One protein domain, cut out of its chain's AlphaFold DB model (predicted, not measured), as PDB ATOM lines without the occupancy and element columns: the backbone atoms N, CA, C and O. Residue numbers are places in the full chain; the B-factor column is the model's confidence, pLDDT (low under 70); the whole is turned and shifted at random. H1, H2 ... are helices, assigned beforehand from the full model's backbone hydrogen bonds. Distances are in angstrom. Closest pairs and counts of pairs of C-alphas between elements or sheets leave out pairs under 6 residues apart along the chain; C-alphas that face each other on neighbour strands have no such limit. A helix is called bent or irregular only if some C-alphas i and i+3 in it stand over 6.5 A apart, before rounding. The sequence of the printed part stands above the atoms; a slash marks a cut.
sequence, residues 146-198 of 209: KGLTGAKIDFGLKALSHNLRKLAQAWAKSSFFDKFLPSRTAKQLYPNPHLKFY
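What this domain is: This is residues 146 to 198 of the 209 residues of the protein "Tnp_DDE_dom domain-containing protein" of Bacteroidales bacterium (UniProt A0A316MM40). One long helix, H1, makes the shaft of a hook; beyond its last residue the chain loops round and folds back loosely, with a gap, to a very short helix, H2. The printed part has 53 residues with two named helices, H1 then H2, and no named strand: all helix. It is extended, with a radius of gyration of the C-alphas of 16.0 A, and spans 50 by 24 by 15 A.

How they stand to each other: H1, residues 147 to 173, and H2, residues 193 to 197, are apart. In H1 every O i to N i+4 pair is within hydrogen-bond range; in H2 0 of 1 is, with 1 of 2 O i to N i+3 pairs within range.

Where its parts are: H1 begins at C-alpha 147 (182.865, 137.756, 166.679) and is 39.2 A long. H2 ends at C-alpha 197 (169.966, 139.953, 136.502). H2 is neither bent nor irregular, but only just: C-alphas 194 and 197 are 6.3 A apart.

The domain as a whole: The C-alphas farthest apart, of Gly 147 and Ser 183, are 49.6 A apart. The printed part has no cut. The link from H1 to H2, 19 residues, is long. Residues 173 to 198 have pLDDT under 70.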
ATOM      1  N   LYS A 146     180.284 134.566 163.980       93.88
ATOM      2  CA  LYS A 146     180.208 135.479 165.128       93.88
ATOM      3  C   LYS A 146     181.600 135.976 165.532       93.88
ATOM      4  O   LYS A 146     182.612 135.329 165.270       93.88
ATOM      5  N   GLY A 147     181.632 137.124 166.208       95.44
ATOM      6  CA  GLY A 147     182.865 137.756 166.679       95.44
ATOM      7  C   GLY A 147     183.652 138.471 165.575       95.44
ATOM      8  O   GLY A 147     183.381 138.321 164.383       95.44
ATOM      9  N   LEU A 148     184.644 139.272 165.979       95.25
ATOM     10  CA  LEU A 148     185.449 140.078 165.051       95.25
ATOM     11  C   LEU A 148     186.238 139.210 164.062       95.25
ATOM     12  O   LEU A 148     186.318 139.547 162.883       95.25
ATOM     13  N   THR A 149     186.790 138.086 164.522       96.50
ATOM     14  CA  THR A 149     187.533 137.147 163.669       96.50
ATOM     15  C   THR A 149     186.622 136.505 162.626       96.50
ATOM     16  O   THR A 149     186.937 136.537 161.440       96.50
ATOM     17  N   GLY A 150     185.452 136.006 163.038       96.31
ATOM     18  CA  GLY A 150     184.465 135.434 162.122       96.31
ATOM     19  C   GLY A 150     183.973 136.446 161.085       96.31
ATOM     20  O   GLY A 150     183.949 136.153 159.892       96.31
ATOM     21  N   ALA A 151     183.673 137.673 161.519       95.38
ATOM     22  CA  ALA A 151     183.270 138.759 160.628       95.38
ATOM     23  C   ALA A 151     184.332 139.080 159.561       95.38
ATOM     24  O   ALA A 151     183.986 139.302 158.399       95.38
ATOM     25  N   LYS A 152     185.620 139.077 159.939       95.94
ATOM     26  CA  LYS A 152     186.739 139.271 159.002       95.94
ATOM     27  C   LYS A 152     186.805 138.158 157.958       95.94
ATOM     28  O   LYS A 152     186.977 138.467 156.783       95.94
ATOM     29  N   ILE A 153     186.642 136.898 158.367       96.00
ATOM     30  CA  ILE A 153     186.670 135.744 157.454       96.00
ATOM     31  C   ILE A 153     185.512 135.829 156.455       96.00
ATOM     32  O   ILE A 153     185.742 135.818 155.247       96.00
ATOM     33  N   ASP A 154     184.281 135.994 156.943       95.06
ATOM     34  CA  ASP A 154     183.083 136.054 156.097       95.06
ATOM     35  C   ASP A 154     183.151 137.193 155.079       95.06
ATOM     36  O   ASP A 154     182.896 137.007 153.883       95.06
ATOM     37  N   PHE A 155     183.497 138.395 155.547       94.56
ATOM     38  CA  PHE A 155     183.613 139.543 154.663       94.56
ATOM     39  C   PHE A 155     184.803 139.402 153.707       94.56
ATOM     40  O   PHE A 155     184.676 139.755 152.537       94.56
ATOM     41  N   GLY A 156     185.924 138.840 154.169       94.75
ATOM     42  CA  GLY A 156     187.106 138.565 153.352       94.75
ATOM     43  C   GLY A 156     186.804 137.616 152.194       94.75
ATOM     44  O   GLY A 156     187.099 137.944 151.046       94.75
ATOM     45  N   LEU A 157     186.120 136.499 152.459       95.19
ATOM     46  CA  LEU A 157     185.666 135.566 151.421       95.19
ATOM     47  C   LEU A 157     184.708 136.242 150.436       95.19
ATOM     48  O   LEU A 157     184.830 136.074 149.218       95.19
ATOM     49  N   LYS A 158     183.774 137.064 150.935       94.31
ATOM     50  CA  LYS A 158     182.863 137.810 150.061       94.31
ATOM     51  C   LYS A 158     183.618 138.801 149.175       94.31
ATOM     52  O   LYS A 158     183.337 138.857 147.976       94.31
ATOM     53  N   ALA A 159     184.568 139.546 149.733       93.38
ATOM     54  CA  ALA A 159     185.405 140.489 149.002       93.38
ATOM     55  C   ALA A 159     186.263 139.779 147.943       93.38
ATOM     56  O   ALA A 159     186.281 140.213 146.792       93.38
ATOM     57  N   LEU A 160     186.875 138.640 148.288       95.62
ATOM     58  CA  LEU A 160     187.629 137.809 147.350       95.62
ATOM     59  C   LEU A 160     186.747 137.354 146.182       95.62
ATOM     60  O   LEU A 160     187.091 137.591 145.026       95.62
ATOM     61  N   SER A 161     185.563 136.800 146.470       93.81
ATOM     62  CA  SER A 161     184.615 136.383 145.426       93.81
ATOM     63  C   SER A 161     184.199 137.547 144.516       93.81
ATOM     64  O   SER A 161     184.066 137.389 143.302       93.81
ATOM     65  N   HIS A 162     184.022 138.744 145.087       91.44
ATOM     66  CA  HIS A 162     183.650 139.937 144.339       91.44
ATOM     67  C   HIS A 162     184.780 140.395 143.407       91.44
ATOM     68  O   HIS A 162     184.507 140.764 142.263       91.44
ATOM     69  N   ASN A 163     186.030 140.339 143.871       91.62
ATOM     70  CA  ASN A 163     187.205 140.679 143.073       91.62
ATOM     71  C   ASN A 163     187.420 139.672 141.936       91.62
ATOM     72  O   ASN A 163     187.591 140.089 140.794       91.62
ATOM     73  N   LEU A 164     187.308 138.369 142.213       92.81
ATOM     74  CA  LEU A 164     187.383 137.320 141.188       92.81
ATOM     75  C   LEU A 164     186.301 137.497 140.115       92.81
ATOM     76  O   LEU A 164     186.588 137.419 138.925       92.81
ATOM     77  N   ARG A 165     185.069 137.836 140.514       88.31
ATOM     78  CA  ARG A 165     183.987 138.155 139.570       88.31
ATOM     79  C   ARG A 165     184.327 139.355 138.683       88.31
ATOM     80  O   ARG A 165     184.039 139.323 137.489       88.31
ATOM     81  N   LYS A 166     184.908 140.421 139.246       87.12
ATOM     82  CA  LYS A 166     185.337 141.598 138.471       87.12
ATOM     83  C   LYS A 166     186.455 141.255 137.489       87.12
ATOM     84  O   LYS A 166     186.382 141.690 136.346       87.12
ATOM     85  N   LEU A 167     187.439 140.458 137.913       88.56
ATOM     86  CA  LEU A 167     188.515 139.974 137.046       88.56
ATOM     87  C   LEU A 167     187.962 139.146 135.885       88.56
ATOM     88  O   LEU A 167     188.256 139.453 134.737       88.56
ATOM     89  N   ALA A 168     187.077 138.187 136.166       87.19
ATOM     90  CA  ALA A 168     186.428 137.388 135.130       87.19
ATOM     91  C   ALA A 168     185.656 138.262 134.123       87.19
ATOM     92  O   ALA A 168     185.767 138.057 132.921       87.19
ATOM     93  N   GLN A 169     184.924 139.282 134.589       81.88
ATOM     94  CA  GLN A 169     184.226 140.228 133.707       81.88
ATOM     95  C   GLN A 169     185.180 141.098 132.882       81.88
ATOM     96  O   GLN A 169     184.869 141.413 131.736       81.88
ATOM     97  N   ALA A 170     186.310 141.517 133.453       81.44
ATOM     98  CA  ALA A 170     187.322 142.279 132.731       81.44
ATOM     99  C   ALA A 170     187.981 141.420 131.644       81.44
ATOM    100  O   ALA A 170     188.125 141.879 130.515       81.44
ATOM    101  N   TRP A 171     188.307 140.164 131.960       82.19
ATOM    102  CA  TRP A 171     188.882 139.219 131.007       82.19
ATOM    103  C   TRP A 171     187.898 138.785 129.922       82.19
ATOM    104  O   TRP A 171     188.298 138.612 128.783       82.19
ATOM    105  N   ALA A 172     186.610 138.645 130.242       75.00
ATOM    106  CA  ALA A 172     185.572 138.355 129.251       75.00
ATOM    107  C   ALA A 172     185.406 139.479 128.216       75.00
ATOM    108  O   ALA A 172     184.990 139.233 127.092       75.00
ATOM    109  N   LYS A 173     185.678 140.725 128.622       69.12
ATOM    110  CA  LYS A 173     185.598 141.910 127.760       69.12
ATOM    111  C   LYS A 173     186.888 142.181 126.994       69.12
ATOM    112  O   LYS A 173     186.868 142.986 126.069       69.12
ATOM    113  N   SER A 174     188.003 141.581 127.399       67.19
ATOM    114  CA  SER A 174     189.249 141.663 126.655       67.19
ATOM    115  C   SER A 174     189.339 140.496 125.678       67.19
ATOM    116  O   SER A 174     188.921 139.382 125.978       67.19
ATOM    117  N   SER A 175     189.981 140.708 124.529       64.19
ATOM    118  CA  SER A 175     190.297 139.645 123.559       64.19
ATOM    119  C   SER A 175     191.347 138.651 124.089       64.19
ATOM    120  O   SER A 175     191.971 137.907 123.337       64.19
ATOM    121  N   PHE A 176     191.613 138.670 125.399       61.12
ATOM    122  CA  PHE A 176     192.593 137.823 126.059       61.12
ATOM    123  C   PHE A 176     192.226 136.349 125.898       61.12
ATOM    124  O   PHE A 176     193.078 135.535 125.561       61.12
ATOM    125  N   PHE A 177     190.946 136.018 126.062       54.66
ATOM    126  CA  PHE A 177     190.459 134.656 125.883       54.66
ATOM    127  C   PHE A 177     190.381 134.225 124.413       54.66
ATOM    128  O   PHE A 177     190.558 133.041 124.144       54.66
ATOM    129  N   ASP A 178     190.250 135.160 123.469       59.00
ATOM    130  CA  ASP A 178     190.288 134.859 122.028       59.00
ATOM    131  C   ASP A 178     191.667 134.358 121.563       59.00
ATOM    132  O   ASP A 178     191.770 133.697 120.535       59.00
ATOM    133  N   LYS A 179     192.736 134.639 122.326       58.66
ATOM    134  CA  LYS A 179     194.096 134.150 122.039       58.66
ATOM    135  C   LYS A 179     194.371 132.735 122.550       58.66
ATOM    136  O   LYS A 179     195.276 132.085 122.039       58.66
ATOM    137  N   PHE A 180     193.631 132.269 123.560       62.50
ATOM    138  CA  PHE A 180     193.905 130.998 124.248       62.50
ATOM    139  C   PHE A 180     192.777 129.966 124.125       62.50
ATOM    140  O   PHE A 180     193.005 128.789 124.400       62.50
ATOM    141  N   LEU A 181     191.571 130.365 123.709       56.12
ATOM    142  CA  LEU A 181     190.466 129.448 123.437       56.12
ATOM    143  C   LEU A 181     190.310 129.240 121.923       56.12
ATOM    144  O   LEU A 181     190.201 130.218 121.185       56.12
ATOM    145  N   PRO A 182     190.237 127.986 121.440       53.19
ATOM    146  CA  PRO A 182     189.900 127.707 120.051       53.19
ATOM    147  C   PRO A 182     188.551 128.341 119.689       53.19
ATOM    148  O   PRO A 182     187.606 128.320 120.482       53.19
ATOM    149  N   SER A 183     188.428 128.835 118.458       52.47
ATOM    150  CA  SER A 183     187.244 129.528 117.920       52.47
ATOM    151  C   SER A 183     185.922 128.744 118.030       52.47
ATOM    152  O   SER A 183     184.846 129.333 117.933       52.47
ATOM    153  N   ARG A 184     185.973 127.429 118.295       46.94
ATOM    154  CA  ARG A 184     184.797 126.580 118.559       46.94
ATOM    155  C   ARG A 184     184.321 126.583 120.021       46.94
ATOM    156  O   ARG A 184     183.139 126.350 120.244       46.94
ATOM    157  N   THR A 185     185.171 126.904 120.998       48.47
ATOM    158  CA  THR A 185     184.831 126.875 122.440       48.47
ATOM    159  C   THR A 185     184.444 128.252 122.991       48.47
ATOM    160  O   THR A 185     183.685 128.349 123.957       48.47
ATOM    161  N   ALA A 186     184.898 129.335 122.347       43.62
ATOM    162  CA  ALA A 186     184.609 130.714 122.760       43.62
ATOM    163  C   ALA A 186     183.105 131.063 122.727       43.62
ATOM    164  O   ALA A 186     182.626 131.849 123.546       43.62
ATOM    165  N   LYS A 187     182.321 130.420 121.846       42.69
ATOM    166  CA  LYS A 187     180.866 130.647 121.721       42.69
ATOM    167  C   LYS A 187     180.025 130.082 122.872       42.69
ATOM    168  O   LYS A 187     178.860 130.451 122.987       42.69
ATOM    169  N   GLN A 188     180.580 129.222 123.729       42.91
ATOM    170  CA  GLN A 188     179.798 128.490 124.736       42.91
ATOM    171  C   GLN A 188     180.041 128.948 126.182       42.91
ATOM    172  O   GLN A 188     179.299 128.552 127.077       42.91
ATOM    173  N   LEU A 189     181.021 129.824 126.428       43.69
ATOM    174  CA  LEU A 189     181.347 130.289 127.783       43.69
ATOM    175  C   LEU A 189     180.463 131.440 128.294       43.69
ATOM    176  O   LEU A 189     180.556 131.788 129.469       43.69
ATOM    177  N   TYR A 190     179.561 131.986 127.468       44.16
ATOM    178  CA  TYR A 190     178.640 133.052 127.891       44.16
ATOM    179  C   TYR A 190     177.205 133.001 127.322       44.16
ATOM    180  O   TYR A 190     176.666 134.050 126.972       44.16
ATOM    181  N   PRO A 191     176.480 131.868 127.340       37.62
ATOM    182  CA  PRO A 191     175.031 131.902 127.417       37.62
ATOM    183  C   PRO A 191     174.623 131.443 128.817       37.62
ATOM    184  O   PRO A 191     173.991 130.408 128.978       37.62
ATOM    185  N   ASN A 192     175.018 132.179 129.864       39.88
ATOM    186  CA  ASN A 192     174.438 131.935 131.180       39.88
ATOM    187  C   ASN A 192     173.182 132.814 131.328       39.88
ATOM    188  O   ASN A 192     173.313 134.026 131.527       39.88
ATOM    189  N   PRO A 193     171.961 132.254 131.246       42.97
ATOM    190  CA  PRO A 193     170.723 133.016 131.391       42.97
ATOM    191  C   PRO A 193     170.568 133.672 132.775       42.97
ATOM    192  O   PRO A 193     169.733 134.561 132.920       42.97
ATOM    193  N   HIS A 194     171.407 133.342 133.768       41.75
ATOM    194  CA  HIS A 194     171.457 134.052 135.052       41.75
ATOM    195  C   HIS A 194     172.253 135.372 135.034       41.75
ATOM    196  O   HIS A 194     172.145 136.153 135.979       41.75
ATOM    197  N   LEU A 195     172.980 135.695 133.954       41.41
ATOM    198  CA  LEU A 195     173.518 137.049 133.731       41.41
ATOM    199  C   LEU A 195     172.427 138.063 133.325       41.41
ATOM    200  O   LEU A 195     172.691 139.263 133.314       41.41
ATOM    201  N   LYS A 196     171.176 137.622 133.110       34.94
ATOM    202  CA  LYS A 196     169.992 138.487 132.925       34.94
ATOM    203  C   LYS A 196     169.545 139.233 134.196       34.94
ATOM    204  O   LYS A 196     168.470 139.820 134.206       34.94
ATOM    205  N   PHE A 197     170.338 139.250 135.268       41.06
ATOM    206  CA  PHE A 197     169.966 139.953 136.502       41.06
ATOM    207  C   PHE A 197     170.162 141.481 136.469       41.06
ATOM    208  O   PHE A 197     169.785 142.131 137.440       41.06
ATOM    209  N   TYR A 198     170.683 142.071 135.380       43.00
ATOM    210  CA  TYR A 198     170.764 143.536 135.200       43.00
ATOM    211  C   TYR A 198     170.596 143.958 133.723       43.00
ATOM    212  O   TYR A 198     171.583 144.286 133.067       43.00
TER     213      TYR A 198